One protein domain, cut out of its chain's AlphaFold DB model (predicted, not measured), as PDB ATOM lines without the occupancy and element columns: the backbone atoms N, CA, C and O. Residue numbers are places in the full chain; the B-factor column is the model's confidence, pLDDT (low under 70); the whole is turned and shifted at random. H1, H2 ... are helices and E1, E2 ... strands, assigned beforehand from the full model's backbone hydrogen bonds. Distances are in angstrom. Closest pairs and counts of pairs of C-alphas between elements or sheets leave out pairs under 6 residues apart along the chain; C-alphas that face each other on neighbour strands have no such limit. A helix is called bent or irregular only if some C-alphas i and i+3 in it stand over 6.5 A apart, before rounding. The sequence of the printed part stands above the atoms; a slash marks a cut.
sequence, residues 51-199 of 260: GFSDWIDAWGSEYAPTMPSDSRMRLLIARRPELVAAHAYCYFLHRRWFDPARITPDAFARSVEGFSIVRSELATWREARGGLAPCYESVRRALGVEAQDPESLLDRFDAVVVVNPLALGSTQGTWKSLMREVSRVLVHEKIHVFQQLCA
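What this domain is: This is residues 51 to 199 of the 260 residues of an uncharacterized protein of Bdellovibrionales bacterium (UniProt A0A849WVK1). A small sheet of three strands stands in the middle, with the long helix H7 over one face and, over the other, H2, round which H3, H4, H5 and H6 gather to one side of the strands. H1 packs on H7 on the other side of the domain. The printed part has 149 residues with seven named helices and three named strands, in the order H1 E1 H2 H3 E2 H4 H5 H6 E3 H7; the sheet, in the order E1 E3 E2, is mixed, and the class is mostly helix. The whole is compact, with a radius of gyration of the C-alphas of 15.2 A and spans of 43 by 39 by 24 A.

Where its parts are: H1, residues 55 to 63, begins at C-alpha (-36.415, 41.013, -23.645). E1 is residues 73 to 77. H2, residues 81 to 94, is 19.8 A long. H3 is residues 105 to 111 and E2 residues 114 to 118. H4, residues 119 to 131, is 19.8 A long, and H5, residues 133 to 143, 15.4 A. H6 is residues 150 to 153 and E3 residues 159 to 163. H7, residues 175 to 197, is 32.2 A long and ends at C-alpha (-19.988, 29.687, -35.683). H1, H2 and H4 are irregular: C-alphas 58 and 61 are 7.7 A apart, 87 and 90 7.6 A, 127 and 130 7.1 A.

How they stand to each other: E1 and E3 are parallel, with N 76 and O 161 at 2.8 A; E3 and E2 are antiparallel, with N 115 and O 162 at 2.8 A. H7 lies over E3 and E2 at a height over the sheet of 8.4 A and runs along the strands; the C-alphas of Ser 116 and Glu 189, the closest of E2 and H7, are 5.6 A apart. On the opposite face H2 runs slantwise to the strands, at a height of 10.0 A. H6 is on the same face as H2 and touches it, closest at the C-alphas of His 87 and Pro 150, 5.0 A. H2 is the hub: it also touches H3, closest at Pro 81 and Ala 109, C-alphas 4.7 A apart, and H5, closest at Cys 90 and Cys 135, 5.9 A, at a shallow tilt of 25 degrees, opposite ways. H2 and H4 only just touch, with 3 pairs of C-alphas within 8 A, the closest Tyr 91 and Trp 125, 7.0 A. H1 touches H7, about perpendicular at 84 degrees, closest at the C-alphas of Tyr 63 and Ser 183, 5.7 A. Every O i to N i+4 pair is within hydrogen-bond range in H3, H5 and H7; H1 has 3 of 5, H2 8 of 10, H4 4 of 9 with 6 of 10 O i to N i+3 pairs, and H6 is too short for an i+4 pair.

The domain as a whole: The two C-alphas farthest apart, of Glu 127 and Thr 174, are 44.6 A apart. The printed part has no cut, and the link from E3 to H7 is long. The mean pLDDT of the printed part is 86.2; residues 51 to 63 and 169 to 173 are under 70.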
ATOM      1  N   GLY A  51     -36.248  33.463 -16.410       43.19
ATOM      2  CA  GLY A  51     -37.210  34.378 -17.006       43.19
ATOM      3  C   GLY A  51     -37.029  34.440 -18.508       43.19
ATOM      4  O   GLY A  51     -36.304  35.311 -18.970       43.19
ATOM      5  N   PHE A  52     -37.672  33.546 -19.251       49.12
ATOM      6  CA  PHE A  52     -37.830  33.682 -20.692       49.12
ATOM      7  C   PHE A  52     -38.930  34.704 -20.948       49.12
ATOM      8  O   PHE A  52     -40.112  34.385 -20.947       49.12
ATOM      9  N   SER A  53     -38.544  35.956 -21.100       39.81
ATOM     10  CA  SER A  53     -39.383  36.956 -21.750       39.81
ATOM     11  C   SER A  53     -38.524  37.531 -22.850       39.81
ATOM     12  O   SER A  53     -37.397  37.890 -22.529       39.81
ATOM     13  N   ASP A  54     -38.971  37.513 -24.102       44.22
ATOM     14  CA  ASP A  54     -39.152  38.639 -25.045       44.22
ATOM     15  C   ASP A  54     -38.378  39.961 -24.777       44.22
ATOM     16  O   ASP A  54     -38.846  41.058 -25.064       44.22
ATOM     17  N   TRP A  55     -37.190  39.888 -24.178       47.91
ATOM     18  CA  TRP A  55     -36.415  41.013 -23.645       47.91
ATOM     19  C   TRP A  55     -35.628  41.717 -24.752       47.91
ATOM     20  O   TRP A  55     -35.372  42.918 -24.677       47.91
ATOM     21  N   ILE A  56     -35.272  40.957 -25.791       50.41
ATOM     22  CA  ILE A  56     -34.515  41.421 -26.956       50.41
ATOM     23  C   ILE A  56     -35.356  42.391 -27.787       50.41
ATOM     24  O   ILE A  56     -34.844  43.433 -28.181       50.41
ATOM     25  N   ASP A  57     -36.643  42.105 -27.986       45.88
ATOM     26  CA  ASP A  57     -37.475  42.897 -28.898       45.88
ATOM     27  C   ASP A  57     -37.821  44.284 -28.335       45.88
ATOM     28  O   ASP A  57     -38.019  45.228 -29.094       45.88
ATOM     29  N   ALA A  58     -37.853  44.440 -27.006       47.59
ATOM     30  CA  ALA A  58     -38.193  45.713 -26.368       47.59
ATOM     31  C   ALA A  58     -36.978  46.609 -26.054       47.59
ATOM     32  O   ALA A  58     -37.132  47.826 -25.989       47.59
ATOM     33  N   TRP A  59     -35.786  46.035 -25.838       54.34
ATOM     34  CA  TRP A  59     -34.610  46.783 -25.350       54.34
ATOM     35  C   TRP A  59     -33.287  46.398 -26.015       54.34
ATOM     36  O   TRP A  59     -32.301  47.126 -25.884       54.34
ATOM     37  N   GLY A  60     -33.252  45.268 -26.729       53.38
ATOM     38  CA  GLY A  60     -32.049  44.736 -27.360       53.38
ATOM     39  C   GLY A  60     -31.438  45.728 -28.339       53.38
ATOM     40  O   GLY A  60     -30.249  45.991 -28.245       53.38
ATOM     41  N   SER A  61     -32.238  46.384 -29.183       55.53
ATOM     42  CA  SER A  61     -31.718  47.335 -30.174       55.53
ATOM     43  C   SER A  61     -31.122  48.616 -29.581       55.53
ATOM     44  O   SER A  61     -30.273  49.230 -30.222       55.53
ATOM     45  N   GLU A  62     -31.558  49.052 -28.391       63.22
ATOM     46  CA  GLU A  62     -31.038  50.281 -27.764       63.22
ATOM     47  C   GLU A  62     -29.660  50.054 -27.125       63.22
ATOM     48  O   GLU A  62     -28.831  50.965 -27.114       63.22
ATOM     49  N   TYR A  63     -29.391  48.849 -26.607       64.56
ATOM     50  CA  TYR A  63     -28.199  48.602 -25.791       64.56
ATOM     51  C   TYR A  63     -27.257  47.509 -26.319       64.56
ATOM     52  O   TYR A  63     -26.075  47.535 -25.976       64.56
ATOM     53  N   ALA A  64     -27.729  46.577 -27.150       74.31
ATOM     54  CA  ALA A  64     -26.940  45.475 -27.696       74.31
ATOM     55  C   ALA A  64     -27.115  45.386 -29.226       74.31
ATOM     56  O   ALA A  64     -28.158  44.940 -29.705       74.31
ATOM     57  N   PRO A  65     -26.098  45.764 -30.017       80.44
ATOM     58  CA  PRO A  65     -26.189  45.724 -31.472       80.44
ATOM     59  C   PRO A  65     -26.595  44.340 -31.985       80.44
ATOM     60  O   PRO A  65     -26.165  43.305 -31.456       80.44
ATOM     61  N   THR A  66     -27.418  44.323 -33.031       82.31
ATOM     62  CA  THR A  66     -27.740  43.092 -33.754       82.31
ATOM     63  C   THR A  66     -26.474  42.527 -34.383       82.31
ATOM     64  O   THR A  66     -25.697  43.278 -34.976       82.31
ATOM     65  N   MET A  67     -26.272  41.218 -34.281       85.31
ATOM     66  CA  MET A  67     -25.144  40.522 -34.903       85.31
ATOM     67  C   MET A  67     -25.644  39.497 -35.927       85.31
ATOM     68  O   MET A  67     -26.752  38.979 -35.770       85.31
ATOM     69  N   PRO A  68     -24.842  39.150 -36.955       84.88
ATOM     70  CA  PRO A  68     -25.253  38.166 -37.962       84.88
ATOM     71  C   PRO A  68     -25.665  36.804 -37.375       84.88
ATOM     72  O   PRO A  68     -26.499  36.108 -37.943       84.88
ATOM     73  N   SER A  69     -25.121  36.431 -36.213       88.00
ATOM     74  CA  SER A  69     -25.415  35.172 -35.523       88.00
ATOM     75  C   SER A  69     -26.707  35.174 -34.689       88.00
ATOM     76  O   SER A  69     -27.067  34.121 -34.160       88.00
ATOM     77  N   ASP A  70     -27.423  36.299 -34.569       88.81
ATOM     78  CA  ASP A  70     -28.575  36.437 -33.658       88.81
ATOM     79  C   ASP A  70     -29.709  35.459 -33.971       88.81
ATOM     80  O   ASP A  70     -30.296  34.876 -33.063       88.81
ATOM     81  N   SER A  71     -29.972  35.202 -35.253       89.94
ATOM     82  CA  SER A  71     -31.008  34.261 -35.697       89.94
ATOM     83  C   SER A  71     -30.713  32.803 -35.327       89.94
ATOM     84  O   SER A  71     -31.617  31.965 -35.326       89.94
ATOM     85  N   ARG A  72     -29.454  32.489 -35.002       92.75
ATOM     86  CA  ARG A  72     -28.965  31.139 -34.697       92.75
ATOM     87  C   ARG A  72     -28.780  30.897 -33.205       92.75
ATOM     88  O   ARG A  72     -28.402  29.790 -32.818       92.75
ATOM     89  N   MET A  73     -29.033  31.896 -32.363       92.44
ATOM     90  CA  MET A  73     -28.794  31.799 -30.929       92.44
ATOM     91  C   MET A  73     -30.026  32.118 -30.090       92.44
ATOM     92  O   MET A  73     -30.913  32.869 -30.478       92.44
ATOM     93  N   ARG A  74     -30.042  31.554 -28.887       91.25
ATOM     94  CA  ARG A  74     -31.028  31.831 -27.847       91.25
ATOM     95  C   ARG A  74     -30.392  32.703 -26.768       91.25
ATOM     96  O   ARG A  74     -29.329  32.347 -26.276       91.25
ATOM     97  N   LEU A  75     -31.027  33.799 -26.351       89.75
ATOM     98  CA  LEU A  75     -30.509  34.642 -25.259       89.75
ATOM     99  C   LEU A  75     -31.346  34.459 -23.992       89.75
ATOM    100  O   LEU A  75     -32.573  34.571 -24.036       89.75
ATOM    101  N   LEU A  76     -30.693  34.162 -22.869       87.94
ATOM    102  CA  LEU A  76     -31.317  33.870 -21.581       87.94
ATOM    103  C   LEU A  76     -30.815  34.826 -20.508       87.94
ATOM    104  O   LEU A  76     -29.632  35.148 -20.452       87.94
ATOM    105  N   ILE A  77     -31.699  35.184 -19.580       85.88
ATOM    106  CA  ILE A  77     -31.329  35.891 -18.354       85.88
ATOM    107  C   ILE A  77     -31.544  34.956 -17.163       85.88
ATOM    108  O   ILE A  77     -32.671  34.539 -16.866       85.88
ATOM    109  N   ALA A  78     -30.464  34.625 -16.462       88.00
ATOM    110  CA  ALA A  78     -30.510  33.819 -15.257       88.00
ATOM    111  C   ALA A  78     -31.072  34.646 -14.096       88.00
ATOM    112  O   ALA A  78     -30.473  35.616 -13.638       88.00
ATOM    113  N   ARG A  79     -32.243  34.247 -13.591       82.88
ATOM    114  CA  ARG A  79     -32.858  34.865 -12.401       82.88
ATOM    115  C   ARG A  79     -32.353  34.265 -11.091       82.88
ATOM    116  O   ARG A  79     -32.622  34.810 -10.023       82.88
ATOM    117  N   ARG A  80     -31.667  33.126 -11.182       86.81
ATOM    118  CA  ARG A  80     -31.142  32.347 -10.064       86.81
ATOM    119  C   ARG A  80     -29.691  31.955 -10.370       86.81
ATOM    120  O   ARG A  80     -29.475  31.262 -11.367       86.81
ATOM    121  N   PRO A  81     -28.710  32.380  -9.558       88.62
ATOM    122  CA  PRO A  81     -27.292  32.139  -9.818       88.62
ATOM    123  C   PRO A  81     -26.956  30.644  -9.777       88.62
ATOM    124  O   PRO A  81     -26.132  30.162 -10.547       88.62
ATOM    125  N   GLU A  82     -27.647  29.861  -8.950       92.50
ATOM    126  CA  GLU A  82     -27.462  28.413  -8.881       92.50
ATOM    127  C   GLU A  82     -27.772  27.703 -10.208       92.50
ATOM    128  O   GLU A  82     -27.171  26.672 -10.495       92.50
ATOM    129  N   LEU A  83     -28.645  28.264 -11.056       89.56
ATOM    130  CA  LEU A  83     -28.943  27.686 -12.368       89.56
ATOM    131  C   LEU A  83     -27.822  27.922 -13.380       89.56
ATOM    132  O   LEU A  83     -27.628  27.088 -14.262       89.56
ATOM    133  N   VAL A  84     -27.057  29.008 -13.226       93.50
ATOM    134  CA  VAL A  84     -25.841  29.259 -14.015       93.50
ATOM    135  C   VAL A  84     -24.847  28.133 -13.765       93.50
ATOM    136  O   VAL A  84     -24.407  27.470 -14.700       93.50
ATOM    137  N   ALA A  85     -24.557  27.838 -12.499       95.88
ATOM    138  CA  ALA A  85     -23.665  26.736 -12.160       95.88
ATOM    139  C   ALA A  85     -24.248  25.366 -12.538       95.88
ATOM    140  O   ALA A  85     -23.506  24.530 -13.052       95.88
ATOM    141  N   ALA A  86     -25.555  25.146 -12.351       95.06
ATOM    142  CA  ALA A  86     -26.202  23.880 -12.693       95.06
ATOM    143  C   ALA A  86     -26.002  23.488 -14.164       95.06
ATOM    144  O   ALA A  86     -25.724  22.325 -14.435       95.06
ATOM    145  N   HIS A  87     -26.100  24.438 -15.097       94.69
ATOM    146  CA  HIS A  87     -25.974  24.148 -16.530       94.69
ATOM    147  C   HIS A  87     -24.543  24.268 -17.058       94.69
ATOM    148  O   HIS A  87     -24.197  23.609 -18.034       94.69
ATOM    149  N   ALA A  88     -23.712  25.120 -16.453       96.56
ATOM    150  CA  ALA A  88     -22.460  25.538 -17.076       96.56
ATOM    151  C   ALA A  88     -21.199  25.116 -16.310       96.56
ATOM    152  O   ALA A  88     -20.164  24.910 -16.939       96.56
ATOM    153  N   TYR A  89     -21.251  24.925 -14.985       97.25
ATOM    154  CA  TYR A  89     -20.036  24.705 -14.186       97.25
ATOM    155  C   TYR A  89     -19.230  23.494 -14.664       97.25
ATOM    156  O   TYR A  89     -18.043  23.609 -14.962       97.25
ATOM    157  N   CYS A  90     -19.876  22.331 -14.783       96.56
ATOM    158  CA  CYS A  90     -19.185  21.108 -15.185       96.56
ATOM    159  C   CYS A  90     -18.745  21.130 -16.650       96.56
ATOM    160  O   CYS A  90     -17.695  20.573 -16.971       96.56
ATOM    161  N   TYR A  91     -19.498  21.809 -17.516       96.38
ATOM    162  CA  TYR A  91     -19.110  22.042 -18.905       96.38
ATOM    163  C   TYR A  91     -17.818  22.856 -18.992       96.38
ATOM    164  O   TYR A  91     -16.839  22.404 -19.583       96.38
ATOM    165  N   PHE A  92     -17.763  24.007 -18.326       94.94
ATOM    166  CA  PHE A  92     -16.585  24.871 -18.352       94.94
ATOM    167  C   PHE A  92     -15.392  24.300 -17.584       94.94
ATOM    168  O   PHE A  92     -14.246  24.527 -17.977       94.94
ATOM    169  N   LEU A  93     -15.647  23.483 -16.559       94.00
ATOM    170  CA  LEU A  93     -14.616  22.681 -15.914       94.00
ATOM    171  C   LEU A  93     -14.005  21.669 -16.891       94.00
ATOM    172  O   LEU A  93     -12.785  21.592 -17.010       94.00
ATOM    173  N   HIS A  94     -14.838  20.921 -17.622       93.62
ATOM    174  CA  HIS A  94     -14.377  19.979 -18.643       93.62
ATOM    175  C   HIS A  94     -13.566  20.684 -19.740       93.62
ATOM    176  O   HIS A  94     -12.519  20.190 -20.154       93.62
ATOM    177  N   ARG A  95     -14.000  21.882 -20.150       91.19
ATOM    178  CA  ARG A  95     -13.286  22.731 -21.113       91.19
ATOM    179  C   ARG A  95     -12.031  23.400 -20.542       91.19
ATOM    180  O   ARG A  95     -11.312  24.044 -21.298       91.19
ATOM    181  N   ARG A  96     -11.741  23.236 -19.245       91.06
ATOM    182  CA  ARG A  96     -10.589  23.829 -18.541       91.06
ATOM    183  C   ARG A  96     -10.527  25.356 -18.668       91.06
ATOM    184  O   ARG A  96      -9.442  25.932 -18.744       91.06
ATOM    185  N   TRP A  97     -11.686  26.012 -18.698       89.88
ATOM    186  CA  TRP A  97     -11.764  27.475 -18.799       89.88
ATOM    187  C   TRP A  97     -11.326  28.179 -17.515       89.88
ATOM    188  O   TRP A  97     -10.835  29.305 -17.558       89.88
ATOM    189  N   PHE A  98     -11.458  27.491 -16.382       86.56
ATOM    190  CA  PHE A  98     -11.010  27.959 -15.081       86.56
ATOM    191  C   PHE A  98     -10.370  26.832 -14.267       86.56
ATOM    192  O   PHE A  98     -10.513  25.647 -14.576       86.56
ATOM    193  N   ASP A  99      -9.684  27.219 -13.193       81.81
ATOM    194  CA  ASP A  99      -9.099  26.300 -12.220       81.81
ATOM    195  C   ASP A  99     -10.131  25.923 -11.131       81.81
ATOM    196  O   ASP A  99     -10.557  26.804 -10.368       81.81
ATOM    197  N   PRO A 100     -10.538  24.641 -11.007       81.75
ATOM    198  CA  PRO A 100     -11.491  24.204  -9.984       81.75
ATOM    199  C   PRO A 100     -10.988  24.382  -8.549       81.75
ATOM    200  O   PRO A 100     -11.805  24.461  -7.633       81.75
ATOM    201  N   ALA A 101      -9.672  24.464  -8.326       85.56
ATOM    202  CA  ALA A 101      -9.122  24.762  -7.005       85.56
ATOM    203  C   ALA A 101      -9.409  26.211  -6.577       85.56
ATOM    204  O   ALA A 101      -9.375  26.529  -5.388       85.56
ATOM    205  N   ARG A 102      -9.702  27.089  -7.543       84.38
ATOM    206  CA  ARG A 102      -9.953  28.519  -7.324       84.38
ATOM    207  C   ARG A 102     -11.431  28.867  -7.426       84.38
ATOM    208  O   ARG A 102     -11.887  29.753  -6.707       84.38
ATOM    209  N   ILE A 103     -12.176  28.180  -8.292       90.81
ATOM    210  CA  ILE A 103     -13.591  28.464  -8.542       90.81
ATOM    211  C   ILE A 103     -14.444  27.239  -8.195       90.81
ATOM    212  O   ILE A 103     -14.560  26.279  -8.960       90.81
ATOM    213  N   THR A 104     -15.077  27.291  -7.023       94.69
ATOM    214  CA  THR A 104     -16.089  26.314  -6.593       94.69
ATOM    215  C   THR A 104     -17.418  26.540  -7.334       94.69
ATOM    216  O   THR A 104     -17.622  27.633  -7.867       94.69
ATOM    217  N   PRO A 105     -18.362  25.575  -7.346       96.25
ATOM    218  CA  PRO A 105     -19.671  25.776  -7.984       96.25
ATOM    219  C   PRO A 105     -20.418  27.015  -7.473       96.25
ATOM    220  O   PRO A 105     -21.035  27.748  -8.239       96.25
ATOM    221  N   ASP A 106     -20.331  27.265  -6.170       95.19
ATOM    222  CA  ASP A 106     -20.995  28.379  -5.500       95.19
ATOM    223  C   ASP A 106     -20.316  29.730  -5.779       95.19
ATOM    224  O   ASP A 106     -20.987  30.751  -5.948       95.19
ATOM    225  N   ALA A 107     -18.985  29.735  -5.911       93.81
ATOM    226  CA  ALA A 107     -18.260  30.898  -6.409       93.81
ATOM    227  C   ALA A 107     -18.640  31.189  -7.868       93.81
ATOM    228  O   ALA A 107     -19.036  32.312  -8.164       93.81
ATOM    229  N   PHE A 108     -18.627  30.169  -8.734       94.88
ATOM    230  CA  PHE A 108     -19.003  30.274 -10.147       94.88
ATOM    231  C   PHE A 108     -20.406  30.866 -10.323       94.88
ATOM    232  O   PHE A 108     -20.581  31.837 -11.052       94.88
ATOM    233  N   ALA A 109     -21.397  30.331  -9.600       93.88
ATOM    234  CA  ALA A 109     -22.782  30.804  -9.625       93.88
ATOM    235  C   ALA A 109     -22.905  32.318  -9.372       93.88
ATOM    236  O   ALA A 109     -23.743  32.989  -9.974       93.88
ATOM    237  N   ARG A 110     -22.078  32.862  -8.470       91.25
ATOM    238  CA  ARG A 110     -22.120  34.274  -8.070       91.25
ATOM    239  C   ARG A 110     -21.189  35.186  -8.856       91.25
ATOM    240  O   ARG A 110     -21.435  36.385  -8.863       91.25
ATOM    241  N   SER A 111     -20.117  34.658  -9.439       91.62
ATOM    242  CA  SER A 111     -19.083  35.473 -10.086       91.62
ATOM    243  C   SER A 111     -19.190  35.502 -11.603       91.62
ATOM    244  O   SER A 111     -18.630  36.396 -12.224       91.62
ATOM    245  N   VAL A 112     -19.851  34.521 -12.217       92.69
ATOM    246  CA  VAL A 112     -19.973  34.463 -13.675       92.69
ATOM    247  C   VAL A 112     -21.065  35.415 -14.125       92.69
ATOM    248  O   VAL A 112     -22.241  35.176 -13.858       92.69
ATOM    249  N   GLU A 113     -20.645  36.482 -14.801       93.75
ATOM    250  CA  GLU A 113     -21.490  37.528 -15.384       93.75
ATOM    251  C   GLU A 113     -22.352  37.017 -16.540       93.75
ATOM    252  O   GLU A 113     -23.498  37.434 -16.699       93.75
ATOM    253  N   GLY A 114     -21.822  36.092 -17.331       94.31
ATOM    254  CA  GLY A 114     -22.506  35.465 -18.447       94.31
ATOM    255  C   GLY A 114     -21.685  34.320 -19.022       94.31
ATOM    256  O   GLY A 114     -20.557  34.082 -18.596       94.31
ATOM    257  N   PHE A 115     -22.291  33.561 -19.925       96.06
ATOM    258  CA  PHE A 115     -21.614  32.512 -20.666       96.06
ATOM    259  C   PHE A 115     -22.327  32.208 -21.980       96.06
ATOM    260  O   PHE A 115     -23.525  32.456 -22.138       96.06
ATOM    261  N   SER A 116     -21.601  31.575 -22.891       96.81
ATOM    262  CA  SER A 116     -22.107  31.105 -24.172       96.81
ATOM    263  C   SER A 116     -21.749  29.640 -24.401       96.81
ATOM    264  O   SER A 116     -20.664  29.176 -24.044       96.81
ATOM    265  N   ILE A 117     -22.672  28.892 -25.002       96.38
ATOM    266  CA  ILE A 117     -22.460  27.501 -25.417       96.38
ATOM    267  C   ILE A 117     -22.925  27.369 -26.857       96.38
ATOM    268  O   ILE A 117     -24.038  27.773 -27.193       96.38
ATOM    269  N   VAL A 118     -22.082  26.776 -27.699       95.62
ATOM    270  CA  VAL A 118     -22.400  26.500 -29.100       95.62
ATOM    271  C   VAL A 118     -22.494  24.995 -29.305       95.62
ATOM    272  O   VAL A 118     -21.669  24.230 -28.814       95.62
ATOM    273  N   ARG A 119     -23.504  24.541 -30.048       95.38
ATOM    274  CA  ARG A 119     -23.804  23.121 -30.261       95.38
ATOM    275  C   ARG A 119     -22.624  22.338 -30.832       95.38
ATOM    276  O   ARG A 119     -22.426  21.184 -30.453       95.38
ATOM    277  N   SER A 120     -21.844  22.954 -31.722       91.69
ATOM    278  CA  SER A 120     -20.643  22.341 -32.304       91.69
ATOM    279  C   SER A 120     -19.576  22.019 -31.252       91.69
ATOM    280  O   SER A 120     -18.815  21.073 -31.425       91.69
ATOM    281  N   GLU A 121     -19.564  22.734 -30.125       90.31
ATOM    282  CA  GLU A 121     -18.627  22.523 -29.018       90.31
ATOM    283  C   GLU A 121     -19.033  21.379 -28.077       90.31
ATOM    284  O   GLU A 121     -18.230  20.950 -27.249       90.31
ATOM    285  N   LEU A 122     -20.260  20.861 -28.205       93.25
ATOM    286  CA  LEU A 122     -20.786  19.813 -27.329       93.25
ATOM    287  C   LEU A 122     -20.393  18.394 -27.750       93.25
ATOM    288  O   LEU A 122     -20.703  17.451 -27.028       93.25
ATOM    289  N   ALA A 123     -19.716  18.207 -28.887       90.62
ATOM    290  CA  ALA A 123     -19.284  16.878 -29.322       90.62
ATOM    291  C   ALA A 123     -18.418  16.187 -28.251       90.62
ATOM    292  O   ALA A 123     -18.776  15.114 -27.769       90.62
ATOM    293  N   THR A 124     -17.367  16.865 -27.783       87.25
ATOM    294  CA  THR A 124     -16.471  16.348 -26.734       87.25
ATOM    295  C   THR A 124     -17.163  16.239 -25.374       87.25
ATOM    296  O   THR A 124     -16.913  15.303 -24.616       87.25
ATOM    297  N   TRP A 125     -18.104  17.141 -25.080       91.06
ATOM    298  CA  TRP A 125     -18.929  17.070 -23.874       91.06
ATOM    299  C   TRP A 125     -19.775  15.794 -23.823       91.06
ATOM    300  O   TRP A 125     -19.815  15.128 -22.788       91.06
ATOM    301  N   ARG A 126     -20.440  15.425 -24.927       92.56
ATOM    302  CA  ARG A 126     -21.305  14.232 -24.980       92.56
ATOM    303  C   ARG A 126     -20.532  12.946 -24.700       92.56
ATOM    304  O   ARG A 126     -21.088  12.040 -24.084       92.56
ATOM    305  N   GLU A 127     -19.271  12.892 -25.114       90.50
ATOM    306  CA  GLU A 127     -18.360  11.779 -24.838       90.50
ATOM    307  C   GLU A 127     -17.891  11.784 -23.375       90.50
ATOM    308  O   GLU A 127     -17.857  10.742 -22.721       90.50
ATOM    309  N   ALA A 128     -17.582  12.962 -22.829       88.81
ATOM    310  CA  ALA A 128     -17.002  13.099 -21.497       88.81
ATOM    311  C   ALA A 128     -18.021  13.097 -20.344       88.81
ATOM    312  O   ALA A 128     -17.653  12.768 -19.213       88.81
ATOM    313  N   ARG A 129     -19.293  13.451 -20.586       87.38
ATOM    314  CA  ARG A 129     -20.293  13.700 -19.524       87.38
ATOM    315  C   ARG A 129     -20.514  12.517 -18.578       87.38
ATOM    316  O   ARG A 129     -20.766  12.728 -17.394       87.38
ATOM    317  N   GLY A 130     -20.336  11.282 -19.055       85.56
ATOM    318  CA  GLY A 130     -20.413  10.077 -18.219       85.56
ATOM    319  C   GLY A 130     -19.341  10.014 -17.120       85.56
ATOM    320  O   GLY A 130     -19.575   9.429 -16.067       85.56
ATOM    321  N   GLY A 131     -18.190  10.665 -17.324       89.06
ATOM    322  CA  GLY A 131     -17.097  10.749 -16.352       89.06
ATOM    323  C   GLY A 131     -17.215  11.906 -15.352       89.06
ATOM    324  O   GLY A 131     -16.376  12.029 -14.463       89.06
ATOM    325  N   LEU A 132     -18.238  12.761 -15.466       91.12
ATOM    326  CA  LEU A 132     -18.366  13.990 -14.671       91.12
ATOM    327  C   LEU A 132     -19.261  13.851 -13.435       91.12
ATOM    328  O   LEU A 132     -19.554  14.854 -12.783       91.12
ATOM    329  N   ALA A 133     -19.628  12.626 -13.049       93.38
ATOM    330  CA  ALA A 133     -20.402  12.367 -11.833       93.38
ATOM    331  C   ALA A 133     -19.828  13.060 -10.571       93.38
ATOM    332  O   ALA A 133     -20.611  13.663  -9.833       93.38
ATOM    333  N   PRO A 134     -18.495  13.098 -10.332       94.56
ATOM    334  CA  PRO A 134     -17.940  13.847  -9.202       94.56
ATOM    335  C   PRO A 134     -18.217  15.356  -9.267       94.56
ATOM    336  O   PRO A 134     -18.424  15.995  -8.234       94.56
ATOM    337  N   CYS A 135     -18.239  15.932 -10.473       96.00
ATOM    338  CA  CYS A 135     -18.562  17.341 -10.669       96.00
ATOM    339  C   CYS A 135     -20.044  17.615 -10.397       96.00
ATOM    340  O   CYS A 135     -20.363  18.541  -9.653       96.00
ATOM    341  N   TYR A 136     -20.944  16.784 -10.929       95.44
ATOM    342  CA  TYR A 136     -22.385  16.916 -10.689       95.44
ATOM    343  C   TYR A 136     -22.722  16.826  -9.200       95.44
ATOM    344  O   TYR A 136     -23.451  17.662  -8.670       95.44
ATOM    345  N   GLU A 137     -22.095  15.890  -8.491       96.25
ATOM    346  CA  GLU A 137     -22.241  15.756  -7.044       96.25
ATOM    347  C   GLU A 137     -21.676  16.967  -6.275       96.25
ATOM    348  O   GLU A 137     -22.195  17.349  -5.224       96.25
ATOM    349  N   SER A 138     -20.618  17.604  -6.782       96.00
ATOM    350  CA  SER A 138     -20.095  18.856  -6.219       96.00
ATOM    351  C   SER A 138     -21.105  20.001  -6.347       96.00
ATOM    352  O   SER A 138     -21.386  20.682  -5.361       96.00
ATOM    353  N   VAL A 139     -21.709  20.168  -7.531       97.00
ATOM    354  CA  VAL A 139     -22.773  21.159  -7.780       97.00
ATOM    355  C   VAL A 139     -23.959  20.913  -6.846       97.00
ATOM    356  O   VAL A 139     -24.381  21.830  -6.137       97.00
ATOM    357  N   ARG A 140     -24.436  19.665  -6.766       96.88
ATOM    358  CA  ARG A 140     -25.567  19.277  -5.915       96.88
ATOM    359  C   ARG A 140     -25.324  19.594  -4.445       96.88
ATOM    360  O   ARG A 140     -26.185  20.190  -3.800       96.88
ATOM    361  N   ARG A 141     -24.150  19.250  -3.908       96.69
ATOM    362  CA  ARG A 141     -23.806  19.531  -2.501       96.69
ATOM    363  C   ARG A 141     -23.648  21.018  -2.210       96.69
ATOM    364  O   ARG A 141     -24.076  21.464  -1.151       96.69
ATOM    365  N   ALA A 142     -23.027  21.769  -3.117       95.94
ATOM    366  CA  ALA A 142     -22.757  23.186  -2.906       95.94
ATOM    367  C   ALA A 142     -24.023  24.050  -3.013       95.94
ATOM    368  O   ALA A 142     -24.165  25.017  -2.270       95.94
ATOM    369  N   LEU A 143     -24.932  23.704  -3.930       94.56
ATOM    370  CA  LEU A 143     -26.038  24.579  -4.332       94.56
ATOM    371  C   LEU A 143     -27.433  23.998  -4.070       94.56
ATOM    372  O   LEU A 143     -28.421  24.724  -4.168       94.56
ATOM    373  N   GLY A 144     -27.541  22.708  -3.743       94.38
ATOM    374  CA  GLY A 144     -28.826  22.035  -3.539       94.38
ATOM    375  C   GLY A 144     -29.661  21.898  -4.816       94.38
ATOM    376  O   GLY A 144     -30.882  21.781  -4.729       94.38
ATOM    377  N   VAL A 145     -29.023  21.949  -5.989       92.12
ATOM    378  CA  VAL A 145     -29.662  21.786  -7.303       92.12
ATOM    379  C   VAL A 145     -28.947  20.717  -8.117       92.12
ATOM    380  O   VAL A 145     -27.729  20.574  -8.027       92.12
ATOM    381  N   GLU A 146     -29.701  19.988  -8.932       92.62
ATOM    382  CA  GLU A 146     -29.132  19.001  -9.846       92.62
ATOM    383  C   GLU A 146     -28.413  19.694 -11.002       92.62
ATOM    384  O   GLU A 146     -28.965  20.607 -11.629       92.62
ATOM    385  N   ALA A 147     -27.199  19.232 -11.306       93.12
ATOM    386  CA  ALA A 147     -26.512  19.631 -12.524       93.12
ATOM    387  C   ALA A 147     -27.337  19.200 -13.746       93.12
ATOM    388  O   ALA A 147     -27.922  18.119 -13.772       93.12
ATOM    389  N   GLN A 148     -27.393  20.068 -14.747       91.06
ATOM    390  CA  GLN A 148     -28.180  19.882 -15.957       91.06
ATOM    391  C   GLN A 148     -27.252  19.695 -17.151       91.06
ATOM    392  O   GLN A 148     -26.126  20.195 -17.166       91.06
ATOM    393  N   ASP A 149     -27.735  18.995 -18.175       90.50
ATOM    394  CA  ASP A 149     -27.012  18.928 -19.439       90.50
ATOM    395  C   ASP A 149     -27.049  20.315 -20.112       90.50
ATOM    396  O   ASP A 149     -28.153  20.808 -20.381       90.50
ATOM    397  N   PRO A 150     -25.903  20.959 -20.410       92.88
ATOM    398  CA  PRO A 150     -25.871  22.222 -21.147       92.88
ATOM    399  C   PRO A 150     -26.613  22.158 -22.486       92.88
ATOM    400  O   PRO A 150     -27.144  23.177 -22.928       92.88
ATOM    401  N   GLU A 151     -26.704  20.982 -23.124       92.12
ATOM    402  CA  GLU A 151     -27.441  20.824 -24.382       92.12
ATOM    403  C   GLU A 151     -28.931  21.180 -24.244       92.12
ATOM    404  O   GLU A 151     -29.535  21.687 -25.190       92.12
ATOM    405  N   SER A 152     -29.514  20.999 -23.052       90.56
ATOM    406  CA  SER A 152     -30.921  21.326 -22.778       90.56
ATOM    407  C   SER A 152     -31.252  22.815 -22.956       90.56
ATOM    408  O   SER A 152     -32.408  23.168 -23.197       90.56
ATOM    409  N   LEU A 153     -30.251  23.698 -22.894       90.31
ATOM    410  CA  LEU A 153     -30.435  25.134 -23.094       90.31
ATOM    411  C   LEU A 153     -30.637  25.514 -24.569       90.31
ATOM    412  O   LEU A 153     -31.275  26.533 -24.857       90.31
ATOM    413  N   LEU A 154     -30.105  24.708 -25.493       90.38
ATOM    414  CA  LEU A 154     -30.019  25.051 -26.913       90.38
ATOM    415  C   LEU A 154     -31.355  24.912 -27.654       90.38
ATOM    416  O   LEU A 154     -31.586  25.658 -28.601       90.38
ATOM    417  N   ASP A 155     -32.245  24.003 -27.237       87.75
ATOM    418  CA  ASP A 155     -33.500  23.699 -27.951       87.75
ATOM    419  C   ASP A 155     -33.249  23.506 -29.469       87.75
ATOM    420  O   ASP A 155     -32.454  22.637 -29.841       87.75
ATOM    421  N   ARG A 156     -33.842  24.337 -30.342       89.88
ATOM    422  CA  ARG A 156     -33.642  24.339 -31.804       89.88
ATOM    423  C   ARG A 156     -32.511  25.247 -32.304       89.88
ATOM    424  O   ARG A 156     -32.270  25.298 -33.503       89.88
ATOM    425  N   PHE A 157     -31.869  26.004 -31.418       93.06
ATOM    426  CA  PHE A 157     -30.840  26.982 -31.771       93.06
ATOM    427  C   PHE A 157     -29.455  26.326 -31.854       93.06
ATOM    428  O   PHE A 157     -29.203  25.278 -31.252       93.06
ATOM    429  N   ASP A 158     -28.535  26.947 -32.587       95.81
ATOM    430  CA  ASP A 158     -27.144  26.494 -32.675       95.81
ATOM    431  C   ASP A 158     -26.317  26.942 -31.474       95.81
ATOM    432  O   ASP A 158     -25.289  26.337 -31.172       95.81
ATOM    433  N   ALA A 159     -26.753  27.992 -30.784       96.12
ATOM    434  CA  ALA A 159     -26.067  28.532 -29.627       96.12
ATOM    435  C   ALA A 159     -27.038  29.054 -28.568       96.12
ATOM    436  O   ALA A 159     -28.198  29.367 -28.841       96.12
ATOM    437  N   VAL A 160     -26.535  29.186 -27.347       95.00
ATOM    438  CA  VAL A 160     -27.198  29.887 -26.255       95.00
ATOM    439  C   VAL A 160     -26.220  30.862 -25.620       95.00
ATOM    440  O   VAL A 160     -25.053  30.533 -25.419       95.00
ATOM    441  N   VAL A 161     -26.711  32.047 -25.287       95.00
ATOM    442  CA  VAL A 161     -26.047  33.011 -24.416       95.00
ATOM    443  C   VAL A 161     -26.886  33.142 -23.160       95.00
ATOM    444  O   VAL A 161     -28.103  33.298 -23.232       95.00
ATOM    445  N   VAL A 162     -26.246  33.096 -22.002       93.69
ATOM    446  CA  VAL A 162     -26.882  33.302 -20.708       93.69
ATOM    447  C   VAL A 162     -26.185  34.454 -20.013       93.69
ATOM    448  O   VAL A 162     -24.977  34.413 -19.833       93.69
ATOM    449  N   VAL A 163     -26.936  35.460 -19.575       92.38
ATOM    450  CA  VAL A 163     -26.424  36.540 -18.722       92.38
ATOM    451  C   VAL A 163     -26.942  36.344 -17.303       92.38
ATOM    452  O   VAL A 163     -28.092  35.955 -17.099       92.38
ATOM    453  N   ASN A 164     -26.102  36.629 -16.316       91.69
ATOM    454  CA  ASN A 164     -26.384  36.556 -14.891       91.69
ATOM    455  C   ASN A 164     -26.319  37.958 -14.267       91.69
ATOM    456  O   ASN A 164     -25.275  38.373 -13.757       91.69
ATOM    457  N   PRO A 165     -27.440  38.698 -14.239       85.88
ATOM    458  CA  PRO A 165     -27.453  40.053 -13.704       85.88
ATOM    459  C   PRO A 165     -27.102  40.141 -12.219       85.88
ATOM    460  O   PRO A 165     -26.771  41.218 -11.748       85.88
ATOM    461  N   LEU A 166     -27.185  39.039 -11.464       85.56
ATOM    462  CA  LEU A 166     -26.836  39.041 -10.043       85.56
ATOM    463  C   LEU A 166     -25.322  39.012  -9.797       85.56
ATOM    464  O   LEU A 166     -24.892  39.366  -8.702       85.56
ATOM    465  N   ALA A 167     -24.535  38.594 -10.791       89.12
ATOM    466  CA  ALA A 167     -23.077  38.699 -10.767       89.12
ATOM    467  C   ALA A 167     -22.587  40.091 -11.205       89.12
ATOM    468  O   ALA A 167     -21.476  40.488 -10.865       89.12
ATOM    469  N   LEU A 168     -23.435  40.857 -11.900       83.75
ATOM    470  CA  LEU A 168     -23.183  42.252 -12.250       83.75
ATOM    471  C   LEU A 168     -23.413  43.092 -10.999       83.75
ATOM    472  O   LEU A 168     -24.546  43.326 -10.585       83.75
ATOM    473  N   GLY A 169     -22.317  43.442 -10.327       64.06
ATOM    474  CA  GLY A 169     -22.254  43.967  -8.962       64.06
ATOM    475  C   GLY A 169     -22.935  45.317  -8.690       64.06
ATOM    476  O   GLY A 169     -22.488  46.041  -7.800       64.06
ATOM    477  N   SER A 170     -24.022  45.679  -9.377       54.09
ATOM    478  CA  SER A 170     -24.759  46.920  -9.147       54.09
ATOM    479  C   SER A 170     -25.584  46.848  -7.852       54.09
ATOM    480  O   SER A 170     -26.813  46.831  -7.845       54.09
ATOM    481  N   THR A 171     -24.902  46.852  -6.710       44.25
ATOM    482  CA  THR A 171     -25.538  47.069  -5.404       44.25
ATOM    483  C   THR A 171     -25.939  48.535  -5.186       44.25
ATOM    484  O   THR A 171     -26.609  48.823  -4.197       44.25
ATOM    485  N   GLN A 172     -25.603  49.455  -6.112       50.34
ATOM    486  CA  GLN A 172     -25.948  50.892  -6.042       50.34
ATOM    487  C   GLN A 172     -26.273  51.571  -7.397       50.34
ATOM    488  O   GLN A 172     -26.302  52.797  -7.485       50.34
ATOM    489  N   GLY A 173     -26.516  50.809  -8.467       62.38
ATOM    490  CA  GLY A 173     -26.756  51.361  -9.807       62.38
ATOM    491  C   GLY A 173     -28.224  51.697 -10.102       62.38
ATOM    492  O   GLY A 173     -29.147  51.093  -9.562       62.38
ATOM    493  N   THR A 174     -28.449  52.631 -11.027       77.25
ATOM    494  CA  THR A 174     -29.759  52.797 -11.681       77.25
ATOM    495  C   THR A 174     -30.077  51.587 -12.571       77.25
ATOM    496  O   THR A 174     -29.171  50.884 -13.023       77.25
ATOM    497  N   TRP A 175     -31.352  51.388 -12.920       75.25
ATOM    498  CA  TRP A 175     -31.737  50.410 -13.950       75.25
ATOM    499  C   TRP A 175     -30.919  50.596 -15.236       75.25
ATOM    500  O   TRP A 175     -30.365  49.642 -15.765       75.25
ATOM    501  N   LYS A 176     -30.732  51.845 -15.677       77.00
ATOM    502  CA  LYS A 176     -29.959  52.172 -16.881       77.00
ATOM    503  C   LYS A 176     -28.500  51.707 -16.813       77.00
ATOM    504  O   LYS A 176     -27.967  51.262 -17.823       77.00
ATOM    505  N   SER A 177     -27.839  51.812 -15.658       80.06
ATOM    506  CA  SER A 177     -26.460  51.317 -15.506       80.06
ATOM    507  C   SER A 177     -26.395  49.793 -15.537       80.06
ATOM    508  O   SER A 177     -25.561  49.257 -16.258       80.06
ATOM    509  N   LEU A 178     -27.321  49.102 -14.860       81.38
ATOM    510  CA  LEU A 178     -27.402  47.639 -14.920       81.38
ATOM    511  C   LEU A 178     -27.638  47.159 -16.359       81.38
ATOM    512  O   LEU A 178     -26.984  46.234 -16.824       81.38
ATOM    513  N   MET A 179     -28.529  47.827 -17.093       82.06
ATOM    514  CA  MET A 179     -28.818  47.496 -18.489       82.06
ATOM    515  C   MET A 179     -27.604  47.657 -19.405       82.06
ATOM    516  O   MET A 179     -27.401  46.835 -20.298       82.06
ATOM    517  N   ARG A 180     -26.763  48.674 -19.174       83.31
ATOM    518  CA  ARG A 180     -25.495  48.829 -19.904       83.31
ATOM    519  C   ARG A 180     -24.527  47.686 -19.606       83.31
ATOM    520  O   ARG A 180     -23.898  47.189 -20.532       83.31
ATOM    521  N   GLU A 181     -24.428  47.256 -18.351       86.69
ATOM    522  CA  GLU A 181     -23.571  46.126 -17.967       86.69
ATOM    523  C   GLU A 181     -24.068  44.811 -18.569       86.69
ATOM    524  O   GLU A 181     -23.289  44.104 -19.204       86.69
ATOM    525  N   VAL A 182     -25.373  44.530 -18.464       86.81
ATOM    526  CA  VAL A 182     -25.997  43.360 -19.100       86.81
ATOM    527  C   VAL A 182     -25.715  43.353 -20.595       86.81
ATOM    528  O   VAL A 182     -25.384  42.312 -21.150       86.81
ATOM    529  N   SER A 183     -25.809  44.509 -21.246       87.25
ATOM    530  CA  SER A 183     -25.610  44.599 -22.690       87.25
ATOM    531  C   SER A 183     -24.150  44.450 -23.096       87.25
ATOM    532  O   SER A 183     -23.880  43.794 -24.097       87.25
ATOM    533  N   ARG A 184     -23.203  44.967 -22.301       90.88
ATOM    534  CA  ARG A 184     -21.769  44.704 -22.497       90.88
ATOM    535  C   ARG A 184     -21.487  43.203 -22.454       90.88
ATOM    536  O   ARG A 184     -20.867  42.681 -23.372       90.88
ATOM    537  N   VAL A 185     -21.981  42.511 -21.426       92.69
ATOM    538  CA  VAL A 185     -21.810  41.055 -21.285       92.69
ATOM    539  C   VAL A 185     -22.499  40.312 -22.419       92.69
ATOM    540  O   VAL A 185     -21.922  39.407 -23.005       92.69
ATOM    541  N   LEU A 186     -23.715  40.720 -22.778       92.06
ATOM    542  CA  LEU A 186     -24.443  40.119 -23.884       92.06
ATOM    543  C   LEU A 186     -23.653  40.229 -25.190       92.06
ATOM    544  O   LEU A 186     -23.491  39.233 -25.881       92.06
ATOM    545  N   VAL A 187     -23.138  41.416 -25.517       92.69
ATOM    546  CA  VAL A 187     -22.296  41.625 -26.703       92.69
ATOM    547  C   VAL A 187     -21.053  40.745 -26.643       92.69
ATOM    548  O   VAL A 187     -20.769  40.050 -27.614       92.69
ATOM    549  N   HIS A 188     -20.358  40.723 -25.507       95.81
ATOM    550  CA  HIS A 188     -19.175  39.893 -25.302       95.81
ATOM    551  C   HIS A 188     -19.461  38.411 -25.611       95.81
ATOM    552  O   HIS A 188     -18.792  37.795 -26.441       95.81
ATOM    553  N   GLU A 189     -20.535  37.858 -25.046       95.88
ATOM    554  CA  GLU A 189     -20.933  36.469 -25.285       95.88
ATOM    555  C   GLU A 189     -21.451  36.213 -26.710       95.88
ATOM    556  O   GLU A 189     -21.267  35.128 -27.263       95.88
ATOM    557  N   LYS A 190     -22.074  37.202 -27.357       93.81
ATOM    558  CA  LYS A 190     -22.472  37.092 -28.768       93.81
ATOM    559  C   LYS A 190     -21.260  37.025 -29.698       93.81
ATOM    560  O   LYS A 190     -21.315  36.315 -30.704       93.81
ATOM    561  N   ILE A 191     -20.166  37.714 -29.365       95.31
ATOM    562  CA  ILE A 191     -18.905  37.641 -30.116       95.31
ATOM    563  C   ILE A 191     -18.320  36.237 -30.028       95.31
ATOM    564  O   ILE A 191     -17.955  35.676 -31.059       95.31
ATOM    565  N   HIS A 192     -18.333  35.636 -28.839       95.94
ATOM    566  CA  HIS A 192     -17.934  34.244 -28.645       95.94
ATOM    567  C   HIS A 192     -18.740  33.277 -29.517       95.94
ATOM    568  O   HIS A 192     -18.173  32.415 -30.191       95.94
ATOM    569  N   VAL A 193     -20.065  33.447 -29.561       95.12
ATOM    570  CA  VAL A 193     -20.935  32.660 -30.448       95.12
ATOM    571  C   VAL A 193     -20.575  32.886 -31.916       95.12
ATOM    572  O   VAL A 193     -20.429  31.924 -32.665       95.12
ATOM    573  N   PHE A 194     -20.417  34.140 -32.340       93.94
ATOM    574  CA  PHE A 194     -20.084  34.477 -33.725       93.94
ATOM    575  C   PHE A 194     -18.742  33.878 -34.159       93.94
ATOM    576  O   PHE A 194     -18.656  33.261 -35.220       93.94
ATOM    577  N   GLN A 195     -17.722  33.987 -33.307       94.62
ATOM    578  CA  GLN A 195     -16.410  33.389 -33.516       94.62
ATOM    579  C   GLN A 195     -16.499  31.874 -33.679       94.62
ATOM    580  O   GLN A 195     -15.911  31.317 -34.601       94.62
ATOM    581  N   GLN A 196     -17.264  31.202 -32.825       93.50
ATOM    582  CA  GLN A 196     -17.370  29.748 -32.863       93.50
ATOM    583  C   GLN A 196     -18.209  29.232 -34.042       93.50
ATOM    584  O   GLN A 196     -17.965  28.137 -34.551       93.50
ATOM    585  N   LEU A 197     -19.199  30.005 -34.491       92.31
ATOM    586  CA  LEU A 197     -19.988  29.687 -35.683       92.31
ATOM    587  C   LEU A 197     -19.240  29.993 -36.990       92.31
ATOM    588  O   LEU A 197     -19.655  29.498 -38.039       92.31
ATOM    589  N   CYS A 198     -18.144  30.758 -36.933       92.88
ATOM    590  CA  CYS A 198     -17.341  31.115 -38.092       92.88
ATOM    591  C   CYS A 198     -15.869  30.706 -37.949       92.88
ATOM    592  O   CYS A 198     -15.045  31.434 -37.394       92.88
ATOM    593  N   ALA A 199     -15.507  29.568 -38.547       92.88
ATOM    594  CA  ALA A 199     -14.141  29.045 -38.500       92.88
ATOM    595  C   ALA A 199     -13.054  30.061 -38.935       92.88
ATOM    596  O   ALA A 199     -12.068  30.189 -38.213       92.88
TER     597      ALA A 199